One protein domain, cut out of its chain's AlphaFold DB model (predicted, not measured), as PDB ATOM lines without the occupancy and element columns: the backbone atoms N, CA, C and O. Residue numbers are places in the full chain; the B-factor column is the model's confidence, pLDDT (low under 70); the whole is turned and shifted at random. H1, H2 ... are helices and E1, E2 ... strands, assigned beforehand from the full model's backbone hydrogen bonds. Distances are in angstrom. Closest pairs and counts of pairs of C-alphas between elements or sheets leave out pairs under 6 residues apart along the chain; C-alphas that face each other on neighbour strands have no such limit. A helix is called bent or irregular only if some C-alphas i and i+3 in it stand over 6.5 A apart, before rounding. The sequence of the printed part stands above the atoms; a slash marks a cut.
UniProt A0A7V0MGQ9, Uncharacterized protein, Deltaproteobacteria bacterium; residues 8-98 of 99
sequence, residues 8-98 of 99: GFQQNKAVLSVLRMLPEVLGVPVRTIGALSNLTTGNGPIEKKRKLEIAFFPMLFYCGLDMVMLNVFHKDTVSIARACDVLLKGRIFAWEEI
ATOM      1  N   GLY A   8     -17.785 -52.436 -29.466       86.62
ATOM      2  CA  GLY A   8     -16.637 -51.846 -30.170       86.62
ATOM      3  C   GLY A   8     -16.133 -50.539 -29.547       86.62
ATOM      4  O   GLY A   8     -14.928 -50.323 -29.413       86.62
ATOM      5  N   PHE A   9     -17.044 -49.682 -29.078       89.19
ATOM      6  CA  PHE A   9     -16.671 -48.437 -28.401       89.19
ATOM      7  C   PHE A   9     -15.989 -48.670 -27.048       89.19
ATOM      8  O   PHE A   9     -15.033 -47.966 -26.722       89.19
ATOM      9  N   GLN A  10     -16.466 -49.643 -26.266       92.31
ATOM     10  CA  GLN A  10     -15.884 -49.951 -24.956       92.31
ATOM     11  C   GLN A  10     -14.507 -50.574 -25.115       92.31
ATOM     12  O   GLN A  10     -13.561 -50.175 -24.439       92.31
ATOM     13  N   GLN A  11     -14.361 -51.483 -26.074       91.06
ATOM     14  CA  GLN A  11     -13.067 -52.077 -26.362       91.06
ATOM     15  C   GLN A  11     -12.059 -51.057 -26.917       91.06
ATOM     16  O   GLN A  11     -10.893 -51.119 -26.540       91.06
ATOM     17  N   ASN A  12     -12.470 -50.068 -27.719       91.81
ATOM     18  CA  ASN A  12     -11.561 -48.985 -28.125       91.81
ATOM     19  C   ASN A  12     -11.026 -48.197 -26.919       91.81
ATOM     20  O   ASN A  12      -9.826 -47.937 -26.840       91.81
ATOM     21  N   LYS A  13     -11.893 -47.860 -25.954       93.50
ATOM     22  CA  LYS A  13     -11.465 -47.217 -24.701       93.50
ATOM     23  C   LYS A  13     -10.540 -48.125 -23.890       93.50
ATOM     24  O   LYS A  13      -9.535 -47.651 -23.368       93.50
ATOM     25  N   ALA A  14     -10.850 -49.418 -23.822       94.62
ATOM     26  CA  ALA A  14     -10.029 -50.399 -23.122       94.62
ATOM     27  C   ALA A  14      -8.631 -50.514 -23.744       94.62
ATOM     28  O   ALA A  14      -7.651 -50.508 -23.011       94.62
ATOM     29  N   VAL A  15      -8.516 -50.532 -25.077       93.94
ATOM     30  CA  VAL A  15      -7.219 -50.542 -25.776       93.94
ATOM     31  C   VAL A  15      -6.381 -49.323 -25.393       93.94
ATOM     32  O   VAL A  15      -5.218 -49.483 -25.034       93.94
ATOM     33  N   LEU A  16      -6.965 -48.121 -25.419       95.75
ATOM     34  CA  LEU A  16      -6.260 -46.898 -25.021       95.75
ATOM     35  C   LEU A  16      -5.814 -46.944 -23.551       95.75
ATOM     36  O   LEU A  16      -4.683 -46.576 -23.239       95.75
ATOM     37  N   SER A  17      -6.677 -47.439 -22.657       96.56
ATOM     38  CA  SER A  17      -6.347 -47.604 -21.237       96.56
ATOM     39  C   SER A  17      -5.211 -48.604 -21.029       96.56
ATOM     40  O   SER A  17      -4.288 -48.324 -20.270       96.56
ATOM     41  N   VAL A  18      -5.259 -49.752 -21.712       95.56
ATOM     42  CA  VAL A  18      -4.234 -50.797 -21.611       95.56
ATOM     43  C   VAL A  18      -2.902 -50.281 -22.123       95.56
ATOM     44  O   VAL A  18      -1.919 -50.413 -21.407       95.56
ATOM     45  N   LEU A  19      -2.863 -49.658 -23.307       96.06
ATOM     46  CA  LEU A  19      -1.631 -49.086 -23.862       96.06
ATOM     47  C   LEU A  19      -0.979 -48.108 -22.882       96.06
ATOM     48  O   LEU A  19       0.207 -48.234 -22.593       96.06
ATOM     49  N   ARG A  20      -1.781 -47.207 -22.305       95.88
ATOM     50  CA  ARG A  20      -1.292 -46.202 -21.361       95.88
ATOM     51  C   ARG A  20      -0.747 -46.813 -20.069       95.88
ATOM     52  O   ARG A  20       0.255 -46.334 -19.555       95.88
ATOM     53  N   MET A  21      -1.411 -47.837 -19.536       97.00
ATOM     54  CA  MET A  21      -1.040 -48.471 -18.264       97.00
ATOM     55  C   MET A  21       0.046 -49.543 -18.413       97.00
ATOM     56  O   MET A  21       0.639 -49.947 -17.416       97.00
ATOM     57  N   LEU A  22       0.306 -50.030 -19.629       96.38
ATOM     58  CA  LEU A  22       1.171 -51.186 -19.868       96.38
ATOM     59  C   LEU A  22       2.573 -51.044 -19.250       96.38
ATOM     60  O   LEU A  22       3.016 -52.001 -18.611       96.38
ATOM     61  N   PRO A  23       3.260 -49.887 -19.367       95.00
ATOM     62  CA  PRO A  23       4.571 -49.712 -18.744       95.00
ATOM     63  C   PRO A  23       4.520 -49.766 -17.211       95.00
ATOM     64  O   PRO A  23       5.408 -50.340 -16.586       95.00
ATOM     65  N   GLU A  24       3.472 -49.203 -16.599       95.12
ATOM     66  CA  GLU A  24       3.291 -49.189 -15.140       95.12
ATOM     67  C   GLU A  24       3.002 -50.596 -14.610       95.12
ATOM     68  O   GLU A  24       3.600 -51.028 -13.628       95.12
ATOM     69  N   VAL A  25       2.127 -51.341 -15.294       96.12
ATOM     70  CA  VAL A  25       1.739 -52.706 -14.907       96.12
ATOM     71  C   VAL A  25       2.921 -53.673 -14.989       96.12
ATOM     72  O   VAL A  25       3.045 -54.567 -14.154       96.12
ATOM     73  N   LEU A  26       3.788 -53.506 -15.989       96.38
ATOM     74  CA  LEU A  26       4.942 -54.381 -16.195       96.38
ATOM     75  C   LEU A  26       6.196 -53.919 -15.438       96.38
ATOM     76  O   LEU A  26       7.175 -54.661 -15.383       96.38
ATOM     77  N   GLY A  27       6.184 -52.714 -14.860       95.88
ATOM     78  CA  GLY A  27       7.316 -52.138 -14.128       95.88
ATOM     79  C   GLY A  27       8.529 -51.799 -15.002       95.88
ATOM     80  O   GLY A  27       9.593 -51.478 -14.474       95.88
ATOM     81  N   VAL A  28       8.393 -51.875 -16.329       94.75
ATOM     82  CA  VAL A  28       9.451 -51.599 -17.307       94.75
ATOM     83  C   VAL A  28       8.870 -50.915 -18.547       94.75
ATOM     84  O   VAL A  28       7.723 -51.185 -18.915       94.75
ATOM     85  N   PRO A  29       9.643 -50.063 -19.246       93.06
ATOM     86  CA  PRO A  29       9.237 -49.543 -20.545       93.06
ATOM     87  C   PRO A  29       8.997 -50.684 -21.538       93.06
ATOM     88  O   PRO A  29       9.809 -51.605 -21.651       93.06
ATOM     89  N   VAL A  30       7.905 -50.603 -22.293       94.56
ATOM     90  CA  VAL A  30       7.548 -51.588 -23.318       94.56
ATOM     91  C   VAL A  30       7.364 -50.919 -24.663       94.56
ATOM     92  O   VAL A  30       6.901 -49.787 -24.731       94.56
ATOM     93  N   ARG A  31       7.716 -51.647 -25.727       94.88
ATOM     94  CA  ARG A  31       7.411 -51.237 -27.097       94.88
ATOM     95  C   ARG A  31       6.112 -51.878 -27.550       94.88
ATOM     96  O   ARG A  31       5.963 -53.097 -27.454       94.88
ATOM     97  N   THR A  32       5.201 -51.073 -28.068       95.50
ATOM     98  CA  THR A  32       3.869 -51.505 -28.478       95.50
ATOM     99  C   THR A  32       3.691 -51.406 -29.991       95.50
ATOM    100  O   THR A  32       4.253 -50.546 -30.671       95.50
ATOM    101  N   ILE A  33       2.901 -52.327 -30.543       95.12
ATOM    102  CA  ILE A  33       2.517 -52.323 -31.952       95.12
ATOM    103  C   ILE A  33       1.021 -52.587 -32.082       95.12
ATOM    104  O   ILE A  33       0.461 -53.420 -31.369       95.12
ATOM    105  N   GLY A  34       0.369 -51.883 -33.005       91.62
ATOM    106  CA  GLY A  34      -1.065 -52.007 -33.249       91.62
ATOM    107  C   GLY A  34      -1.404 -51.926 -34.731       91.62
ATOM    108  O   GLY A  34      -0.730 -51.245 -35.497       91.62
ATOM    109  N   ALA A  35      -2.471 -52.609 -35.148       91.62
ATOM    110  CA  ALA A  35      -2.972 -52.552 -36.520       91.62
ATOM    111  C   ALA A  35      -4.191 -51.631 -36.621       91.62
ATOM    112  O   ALA A  35      -5.252 -51.926 -36.061       91.62
ATOM    113  N   LEU A  36      -4.050 -50.528 -37.360       89.94
ATOM    114  CA  LEU A  36      -5.085 -49.497 -37.480       89.94
ATOM    115  C   LEU A  36      -6.290 -49.984 -38.299       89.94
ATOM    116  O   LEU A  36      -7.433 -49.670 -37.971       89.94
ATOM    117  N   SER A  37      -6.050 -50.841 -39.293       86.25
ATOM    118  CA  SER A  37      -7.097 -51.468 -40.113       86.25
ATOM    119  C   SER A  37      -8.105 -52.270 -39.287       86.25
ATOM    120  O   SER A  37      -9.272 -52.372 -39.661       86.25
ATOM    121  N   ASN A  38      -7.693 -52.789 -38.123       87.25
ATOM    122  CA  ASN A  38      -8.585 -53.540 -37.246       87.25
ATOM    123  C   ASN A  38      -9.697 -52.665 -36.654       87.25
ATOM    124  O   ASN A  38     -10.668 -53.220 -36.139       87.25
ATOM    125  N   LEU A  39      -9.551 -51.334 -36.635       87.44
ATOM    126  CA  LEU A  39     -10.574 -50.409 -36.135       87.44
ATOM    127  C   LEU A  39     -11.848 -50.466 -36.986       87.44
ATOM    128  O   LEU A  39     -12.962 -50.357 -36.477       87.44
ATOM    129  N   THR A  40     -11.683 -50.632 -38.294       87.88
ATOM    130  CA  THR A  40     -12.756 -50.453 -39.276       87.88
ATOM    131  C   THR A  40     -13.053 -51.727 -40.069       87.88
ATOM    132  O   THR A  40     -13.693 -51.670 -41.124       87.88
ATOM    133  N   THR A  41     -12.620 -52.891 -39.570       86.56
ATOM    134  CA  THR A  41     -12.930 -54.208 -40.150       86.56
ATOM    135  C   THR A  41     -14.438 -54.411 -40.312       86.56
ATOM    136  O   THR A  41     -15.220 -54.021 -39.450       86.56
ATOM    137  N   GLY A  42     -14.840 -55.056 -41.410       85.75
ATOM    138  CA  GLY A  42     -16.239 -55.285 -41.788       85.75
ATOM    139  C   GLY A  42     -16.657 -54.440 -42.989       85.75
ATOM    140  O   GLY A  42     -15.825 -53.774 -43.598       85.75
ATOM    141  N   ASN A  43     -17.935 -54.451 -43.358       85.00
ATOM    142  CA  ASN A  43     -18.436 -53.629 -44.462       85.00
ATOM    143  C   ASN A  43     -18.768 -52.212 -43.985       85.00
ATOM    144  O   ASN A  43     -19.302 -52.017 -42.897       85.00
ATOM    145  N   GLY A  44     -18.452 -51.207 -44.799       87.19
ATOM    146  CA  GLY A  44     -18.805 -49.820 -44.509       87.19
ATOM    147  C   GLY A  44     -18.196 -48.838 -45.511       87.19
ATOM    148  O   GLY A  44     -17.270 -49.211 -46.234       87.19
ATOM    149  N   PRO A  45     -18.679 -47.583 -45.558       92.12
ATOM    150  CA  PRO A  45     -18.193 -46.588 -46.510       92.12
ATOM    151  C   PRO A  45     -16.707 -46.283 -46.296       92.12
ATOM    152  O   PRO A  45     -16.321 -45.844 -45.210       92.12
ATOM    153  N   ILE A  46     -15.889 -46.480 -47.334       90.25
ATOM    154  CA  ILE A  46     -14.420 -46.353 -47.276       90.25
ATOM    155  C   ILE A  46     -13.996 -44.990 -46.710       90.25
ATOM    156  O   ILE A  46     -13.171 -44.930 -45.803       90.25
ATOM    157  N   GLU A  47     -14.635 -43.907 -47.148       91.50
ATOM    158  CA  GLU A  47     -14.331 -42.552 -46.670       91.50
ATOM    159  C   GLU A  47     -14.593 -42.366 -45.170       91.50
ATOM    160  O   GLU A  47     -13.821 -41.717 -44.466       91.50
ATOM    161  N   LYS A  48     -15.654 -42.980 -44.632       92.50
ATOM    162  CA  LYS A  48     -15.931 -42.924 -43.189       92.50
ATOM    163  C   LYS A  48     -14.914 -43.741 -42.402       92.50
ATOM    164  O   LYS A  48     -14.508 -43.320 -41.325       92.50
ATOM    165  N   LYS A  49     -14.469 -44.875 -42.949       91.00
ATOM    166  CA  LYS A  49     -13.413 -45.679 -42.329       91.00
ATOM    167  C   LYS A  49     -12.102 -44.908 -42.240       91.00
ATOM    168  O   LYS A  49     -11.518 -44.858 -41.166       91.00
ATOM    169  N   ARG A  50     -11.699 -44.235 -43.320       91.50
ATOM    170  CA  ARG A  50     -10.497 -43.383 -43.342       91.50
ATOM    171  C   ARG A  50     -10.555 -42.283 -42.286       91.50
ATOM    172  O   ARG A  50      -9.597 -42.103 -41.545       91.50
ATOM    173  N   LYS A  51     -11.703 -41.612 -42.136       93.12
ATOM    174  CA  LYS A  51     -11.895 -40.612 -41.070       93.12
ATOM    175  C   LYS A  51     -11.698 -41.197 -39.669       93.12
ATOM    176  O   LYS A  51     -11.118 -40.535 -38.817       93.12
ATOM    177  N   LEU A  52     -12.156 -42.428 -39.433       92.44
ATOM    178  CA  LEU A  52     -11.939 -43.108 -38.155       92.44
ATOM    179  C   LEU A  52     -10.471 -43.492 -37.948       92.44
ATOM    180  O   LEU A  52      -9.964 -43.311 -36.847       92.44
ATOM    181  N   GLU A  53      -9.779 -43.972 -38.986       91.69
ATOM    182  CA  GLU A  53      -8.335 -44.246 -38.929       91.69
ATOM    183  C   GLU A  53      -7.549 -42.984 -38.542       91.69
ATOM    184  O   GLU A  53      -6.773 -43.009 -37.587       91.69
ATOM    185  N   ILE A  54      -7.822 -41.870 -39.228       93.31
ATOM    186  CA  ILE A  54      -7.207 -40.558 -38.984       93.31
ATOM    187  C   ILE A  54      -7.494 -40.052 -37.566       93.31
ATOM    188  O   ILE A  54      -6.603 -39.512 -36.921       93.31
ATOM    189  N   ALA A  55      -8.718 -40.224 -37.064       93.44
ATOM    190  CA  ALA A  55      -9.089 -39.750 -35.733       93.44
ATOM    191  C   ALA A  55      -8.512 -40.620 -34.606       93.44
ATOM    192  O   ALA A  55      -8.166 -40.110 -33.543       93.44
ATOM    193  N   PHE A  56      -8.425 -41.934 -34.816       92.50
ATOM    194  CA  PHE A  56      -8.032 -42.872 -33.768       92.50
ATOM    195  C   PHE A  56      -6.518 -43.027 -33.638       92.50
ATOM    196  O   PHE A  56      -6.022 -43.249 -32.535       92.50
ATOM    197  N   PHE A  57      -5.769 -42.879 -34.734       93.25
ATOM    198  CA  PHE A  57      -4.312 -42.979 -34.697       93.25
ATOM    199  C   PHE A  57      -3.656 -42.012 -33.682       93.25
ATOM    200  O   PHE A  57      -2.885 -42.497 -32.853       93.25
ATOM    201  N   PRO A  58      -3.989 -40.704 -33.639       93.38
ATOM    202  CA  PRO A  58      -3.439 -39.785 -32.642       93.38
ATOM    203  C   PRO A  58      -3.736 -40.206 -31.200       93.38
ATOM    204  O   PRO A  58      -2.898 -40.025 -30.320       93.38
ATOM    205  N   MET A  59      -4.909 -40.802 -30.953       94.56
ATOM    206  CA  MET A  59      -5.279 -41.303 -29.626       94.56
ATOM    207  C   MET A  59      -4.374 -42.464 -29.211       94.56
ATOM    208  O   MET A  59      -3.867 -42.476 -28.093       94.56
ATOM    209  N   LEU A  60      -4.137 -43.415 -30.120       94.06
ATOM    210  CA  LEU A  60      -3.224 -44.532 -29.877       94.06
ATOM    211  C   LEU A  60      -1.798 -44.037 -29.624       94.06
ATOM    212  O   LEU A  60      -1.169 -44.459 -28.658       94.06
ATOM    213  N   PHE A  61      -1.314 -43.129 -30.472       92.75
ATOM    214  CA  PHE A  61       0.029 -42.570 -30.364       92.75
ATOM    215  C   PHE A  61       0.227 -41.868 -29.015       92.75
ATOM    216  O   PHE A  61       1.187 -42.157 -28.304       92.75
ATOM    217  N   TYR A  62      -0.724 -41.024 -28.605       92.75
ATOM    218  CA  TYR A  62      -0.688 -40.357 -27.300       92.75
ATOM    219  C   TYR A  62      -0.710 -41.340 -26.116       92.75
ATOM    220  O   TYR A  62      -0.101 -41.080 -25.081       92.75
ATOM    221  N   CYS A  63      -1.384 -42.485 -26.256       94.06
ATOM    222  CA  CYS A  63      -1.423 -43.529 -25.231       94.06
ATOM    223  C   CYS A  63      -0.172 -44.425 -25.190       94.06
ATOM    224  O   CYS A  63      -0.154 -45.359 -24.395       94.06
ATOM    225  N   GLY A  64       0.856 -44.151 -25.997       92.69
ATOM    226  CA  GLY A  64       2.120 -44.893 -25.974       92.69
ATOM    227  C   GLY A  64       2.260 -45.938 -27.079       92.69
ATOM    228  O   GLY A  64       2.951 -46.933 -26.880       92.69
ATOM    229  N   LEU A  65       1.597 -45.745 -28.228       94.50
ATOM    230  CA  LEU A  65       1.825 -46.579 -29.410       94.50
ATOM    231  C   LEU A  65       3.178 -46.260 -30.068       94.50
ATOM    232  O   LEU A  65       3.344 -45.166 -30.600       94.50
ATOM    233  N   ASP A  66       4.099 -47.227 -30.125       92.81
ATOM    234  CA  ASP A  66       5.410 -47.032 -30.774       92.81
ATOM    235  C   ASP A  66       5.390 -47.336 -32.274       92.81
ATOM    236  O   ASP A  66       6.093 -46.706 -33.067       92.81
ATOM    237  N   MET A  67       4.615 -48.346 -32.670       93.62
ATOM    238  CA  MET A  67       4.568 -48.846 -34.042       93.62
ATOM    239  C   MET A  67       3.127 -49.060 -34.498       93.62
ATOM    240  O   MET A  67       2.281 -49.567 -33.761       93.62
ATOM    241  N   VAL A  68       2.844 -48.728 -35.758       93.00
ATOM    242  CA  VAL A  68       1.525 -48.936 -36.361       93.00
ATOM    243  C   VAL A  68       1.631 -49.726 -37.662       93.00
ATOM    244  O   VAL A  68       2.433 -49.413 -38.537       93.00
ATOM    245  N   MET A  69       0.783 -50.742 -37.808       93.56
ATOM    246  CA  MET A  69       0.506 -51.381 -39.091       93.56
ATOM    247  C   MET A  69      -0.674 -50.661 -39.744       93.56
ATOM    248  O   MET A  69      -1.789 -50.655 -39.214       93.56
ATOM    249  N   LEU A  70      -0.423 -50.044 -40.895       91.19
ATOM    250  CA  LEU A  70      -1.411 -49.292 -41.665       91.19
ATOM    251  C   LEU A  70      -1.269 -49.568 -43.161       91.19
ATOM    252  O   LEU A  70      -0.253 -50.088 -43.622       91.19
ATOM    253  N   ASN A  71      -2.291 -49.192 -43.928       91.06
ATOM    254  CA  ASN A  71      -2.204 -49.191 -45.379       91.06
ATOM    255  C   ASN A  71      -1.472 -47.927 -45.852       91.06
ATOM    256  O   ASN A  71      -2.030 -46.833 -45.809       91.06
ATOM    257  N   VAL A  72      -0.246 -48.079 -46.353       91.25
ATOM    258  CA  VAL A  72       0.588 -46.958 -46.829       91.25
ATOM    259  C   VAL A  72      -0.003 -46.219 -48.035       91.25
ATOM    260  O   VAL A  72       0.378 -45.084 -48.311       91.25
ATOM    261  N   PHE A  73      -0.965 -46.824 -48.736       92.94
ATOM    262  CA  PHE A  73      -1.683 -46.174 -49.832       92.94
ATOM    263  C   PHE A  73      -2.793 -45.229 -49.339       92.94
ATOM    264  O   PHE A  73      -3.319 -44.442 -50.127       92.94
ATOM    265  N   HIS A  74      -3.147 -45.256 -48.047       91.88
ATOM    266  CA  HIS A  74      -4.033 -44.264 -47.430       91.88
ATOM    267  C   HIS A  74      -3.224 -43.007 -47.091       91.88
ATOM    268  O   HIS A  74      -2.799 -42.813 -45.952       91.88
ATOM    269  N   LYS A  75      -2.983 -42.168 -48.105       91.81
ATOM    270  CA  LYS A  75      -2.094 -40.995 -48.015       91.81
ATOM    271  C   LYS A  75      -2.431 -40.069 -46.845       91.81
ATOM    272  O   LYS A  75      -1.517 -39.669 -46.134       91.81
ATOM    273  N   ASP A  76      -3.711 -39.812 -46.597       91.50
ATOM    274  CA  ASP A  76      -4.153 -38.954 -45.490       91.50
ATOM    275  C   ASP A  76      -3.800 -39.561 -44.123       91.50
ATOM    276  O   ASP A  76      -3.279 -38.874 -43.247       91.50
ATOM    277  N   THR A  77      -4.000 -40.872 -43.953       91.94
ATOM    278  CA  THR A  77      -3.607 -41.602 -42.738       91.94
ATOM    279  C   THR A  77      -2.093 -41.530 -42.519       91.94
ATOM    280  O   THR A  77      -1.640 -41.322 -41.395       91.94
ATOM    281  N   VAL A  78      -1.298 -41.665 -43.585       92.31
ATOM    282  CA  VAL A  78       0.170 -41.551 -43.519       92.31
ATOM    283  C   VAL A  78       0.614 -40.118 -43.204       92.31
ATOM    284  O   VAL A  78       1.529 -39.937 -42.400       92.31
ATOM    285  N   SER A  79      -0.020 -39.110 -43.809       92.38
ATOM    286  CA  SER A  79       0.259 -37.690 -43.547       92.38
ATOM    287  C   SER A  79       0.018 -37.356 -42.073       92.38
ATOM    288  O   SER A  79       0.915 -36.845 -41.401       92.38
ATOM    289  N   ILE A  80      -1.124 -37.778 -41.522       92.44
ATOM    290  CA  ILE A  80      -1.443 -37.595 -40.100       92.44
ATOM    291  C   ILE A  80      -0.452 -38.332 -39.201       92.44
ATOM    292  O   ILE A  80      -0.020 -37.779 -38.191       92.44
ATOM    293  N   ALA A  81      -0.031 -39.543 -39.579       90.12
ATOM    294  CA  ALA A  81       0.973 -40.273 -38.818       90.12
ATOM    295  C   ALA A  81       2.306 -39.518 -38.717       90.12
ATOM    296  O   ALA A  81       2.894 -39.444 -37.637       90.12
ATOM    297  N   ARG A  82       2.751 -38.903 -39.818       89.12
ATOM    298  CA  ARG A  82       3.945 -38.045 -39.839       89.12
ATOM    299  C   ARG A  82       3.752 -36.768 -39.026       89.12
ATOM    300  O   ARG A  82       4.640 -36.415 -38.259       89.12
ATOM    301  N   ALA A  83       2.594 -36.119 -39.135       91.19
ATOM    302  CA  ALA A  83       2.293 -34.921 -38.355       91.19
ATOM    303  C   ALA A  83       2.336 -35.200 -36.840       91.19
ATOM    304  O   ALA A  83       2.953 -34.442 -36.095       91.19
ATOM    305  N   CYS A  84       1.756 -36.312 -36.372       90.19
ATOM    306  CA  CYS A  84       1.859 -36.717 -34.965       90.19
ATOM    307  C   CYS A  84       3.307 -36.982 -34.534       90.19
ATOM    308  O   CYS A  84       3.685 -36.613 -33.424       90.19
ATOM    309  N   ASP A  85       4.113 -37.597 -35.403       88.00
ATOM    310  CA  ASP A  85       5.526 -37.869 -35.132       88.00
ATOM    311  C   ASP A  85       6.329 -36.575 -34.928       88.00
ATOM    312  O   ASP A  85       7.088 -36.473 -33.965       88.00
ATOM    313  N   VAL A  86       6.113 -35.569 -35.783       89.25
ATOM    314  CA  VAL A  86       6.723 -34.231 -35.660       89.25
ATOM    315  C   VAL A  86       6.289 -33.556 -34.358       89.25
ATOM    316  O   VAL A  86       7.131 -33.079 -33.599       89.25
ATOM    317  N   LEU A  87       4.985 -33.569 -34.061       87.62
ATOM    318  CA  LEU A  87       4.426 -32.910 -32.877       87.62
ATOM    319  C   LEU A  87       4.939 -33.495 -31.554       87.62
ATOM    320  O   LEU A  87       5.034 -32.768 -30.566       87.62
ATOM    321  N   LEU A  88       5.241 -34.794 -31.512       83.69
ATOM    322  CA  LEU A  88       5.503 -35.500 -30.255       83.69
ATOM    323  C   LEU A  88       6.964 -35.915 -30.060       83.69
ATOM    324  O   LEU A  88       7.364 -36.161 -28.924       83.69
ATOM    325  N   LYS A  89       7.797 -35.940 -31.111       75.88
ATOM    326  CA  LYS A  89       9.229 -36.282 -30.980       75.88
ATOM    327  C   LYS A  89      10.142 -35.125 -30.566       75.88
ATOM    328  O   LYS A  89      11.359 -35.287 -30.608       75.88
ATOM    329  N   GLY A  90       9.592 -33.986 -30.139       66.38
ATOM    330  CA  GLY A  90      10.349 -32.914 -29.472       66.38
ATOM    331  C   GLY A  90      11.510 -32.334 -30.290       66.38
ATOM    332  O   GLY A  90      12.479 -31.840 -29.718       66.38
ATOM    333  N   ARG A  91      11.443 -32.434 -31.621       78.56
ATOM    334  CA  ARG A  91      12.447 -31.883 -32.539       78.56
ATOM    335  C   ARG A  91      12.152 -30.403 -32.791       78.56
ATOM    336  O   ARG A  91      11.053 -29.931 -32.504       78.56
ATOM    337  N   ILE A  92      13.118 -29.673 -33.348       83.50
ATOM    338  CA  ILE A  92      12.859 -28.313 -33.837       83.50
ATOM    339  C   ILE A  92      11.854 -28.419 -34.984       83.50
ATOM    340  O   ILE A  92      12.137 -29.059 -35.990       83.50
ATOM    341  N   PHE A  93      10.691 -27.800 -34.808       86.50
ATOM    342  CA  PHE A  93       9.643 -27.774 -35.817       86.50
ATOM    343  C   PHE A  93      10.082 -26.973 -37.051       86.50
ATOM    344  O   PHE A  93      10.556 -25.842 -36.921       86.50
ATOM    345  N   ALA A  94       9.844 -27.534 -38.236       87.06
ATOM    346  CA  ALA A  94       9.918 -26.837 -39.516       87.06
ATOM    347  C   ALA A  94       8.686 -27.183 -40.366       87.06
ATOM    348  O   ALA A  94       8.204 -28.317 -40.347       87.06
ATOM    349  N   TRP A  95       8.161 -26.206 -41.109       87.44
ATOM    350  CA  TRP A  95       6.939 -26.385 -41.904       87.44
ATOM    351  C   TRP A  95       7.113 -27.430 -43.011       87.44
ATOM    352  O   TRP A  95       6.160 -28.119 -43.362       87.44
ATOM    353  N   GLU A  96       8.336 -27.595 -43.503       88.44
ATOM    354  CA  GLU A  96       8.733 -28.569 -44.516       88.44
ATOM    355  C   GLU A  96       8.639 -30.026 -44.024       88.44
ATOM    356  O   GLU A  96       8.659 -30.950 -44.837       88.44
ATOM    357  N   GLU A  97       8.528 -30.257 -42.710       83.38
ATOM    358  CA  GLU A  97       8.329 -31.596 -42.141       83.38
ATOM    359  C   GLU A  97       6.866 -32.066 -42.204       83.38
ATOM    360  O   GLU A  97       6.596 -33.260 -42.021       83.38
ATOM    361  N   ILE A  98       5.920 -31.157 -42.469       84.88
ATOM    362  CA  ILE A  98       4.502 -31.488 -42.622       84.88
ATOM    363  C   ILE A  98       4.218 -31.837 -44.097       84.88
ATOM    364  O   ILE A  98       4.415 -30.987 -44.966       84.88
TER     365      ILE A  98
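This is residues 8 to 98 of the 99 residues of an uncharacterized protein of Deltaproteobacteria bacterium (UniProt A0A7V0MGQ9). A flat body is built on two helices side by side, H3 and H4, with a third long helix, H1, shifted lengthwise and reaching H3 only with its residues 16 to 19. A small ribbon of two parallel strands, E1 and E2, sits beside residues 57 to 61 of H3, and the short H2 follows E1; the tail after H4, residues 89 to 98, folds back beside that helix. The printed part has 91 residues, with four named helices and two named strands in the order H1 E1 H2 H3 E2 H4; the class is mostly helix. It is compact, with a radius of gyration of the C-alphas of 14.1 A, and the C-alphas span 41 by 38 by 16 A.

H1, residues 8 to 26, and H3, residues 46 to 62, only just touch, with 3 pairs of C-alphas within 8 A; the closest C-alphas, of Leu 16 and Leu 60, are 6.2 A apart. They run the same way at a shallow tilt of 23 degrees. E1, residues 33 to 35, and E2, residues 67 to 69, are parallel neighbours at 22 degrees, with N 34 and O 67 at 3.1 A and N 69 and O 34 at 2.8 A, within hydrogen-bond range. H2, residues 36 to 39, touches residues 52 to 57 of H3; the closest C-alphas, of Leu 36 and Glu 53, are 6.3 A apart. E1, H2, H3 and E2 form a strand-helix-strand unit, two parallel neighbour strands joined through helices, with a right-handed crossover. H4, residues 75 to 88, touches H3 at a shallow tilt of 15 degrees, the same way; the closest C-alphas, of Ile 54 and Thr 77, are 5.3 A apart. H1 and H4 are apart. Each O i to N i+4 pair is within hydrogen-bond range in H4, against 13 of 15 in H1 and 11 of 13 in H3; H2 is too short for such a pair.

H1 begins at C-alpha 8 (-16.637, -51.846, -30.170) and is 25.8 A long. It has a kink of 47 degrees near residue 20 and is irregular, with C-alphas 20 and 23 at 7.3 A. E1 measures 7.1 A and H2 5.7 A. H3 is 25.0 A long from C-alpha 46 (-14.420, -46.353, -47.276). E2 measures 7.0 A, and H4, 20.1 A, ends at C-alpha 88 (5.503, -35.500, -30.255).

The C-alphas of Asn 43 and Ile 92, the two farthest apart, are 41.6 A apart. Residues 24 to 29, of which 24 to 26 belong to H1, and residues 42 to 47 stand free. The printed part has no cut and no long link. Mean pLDDT of the printed part is 91.0; residue 90 is under 70.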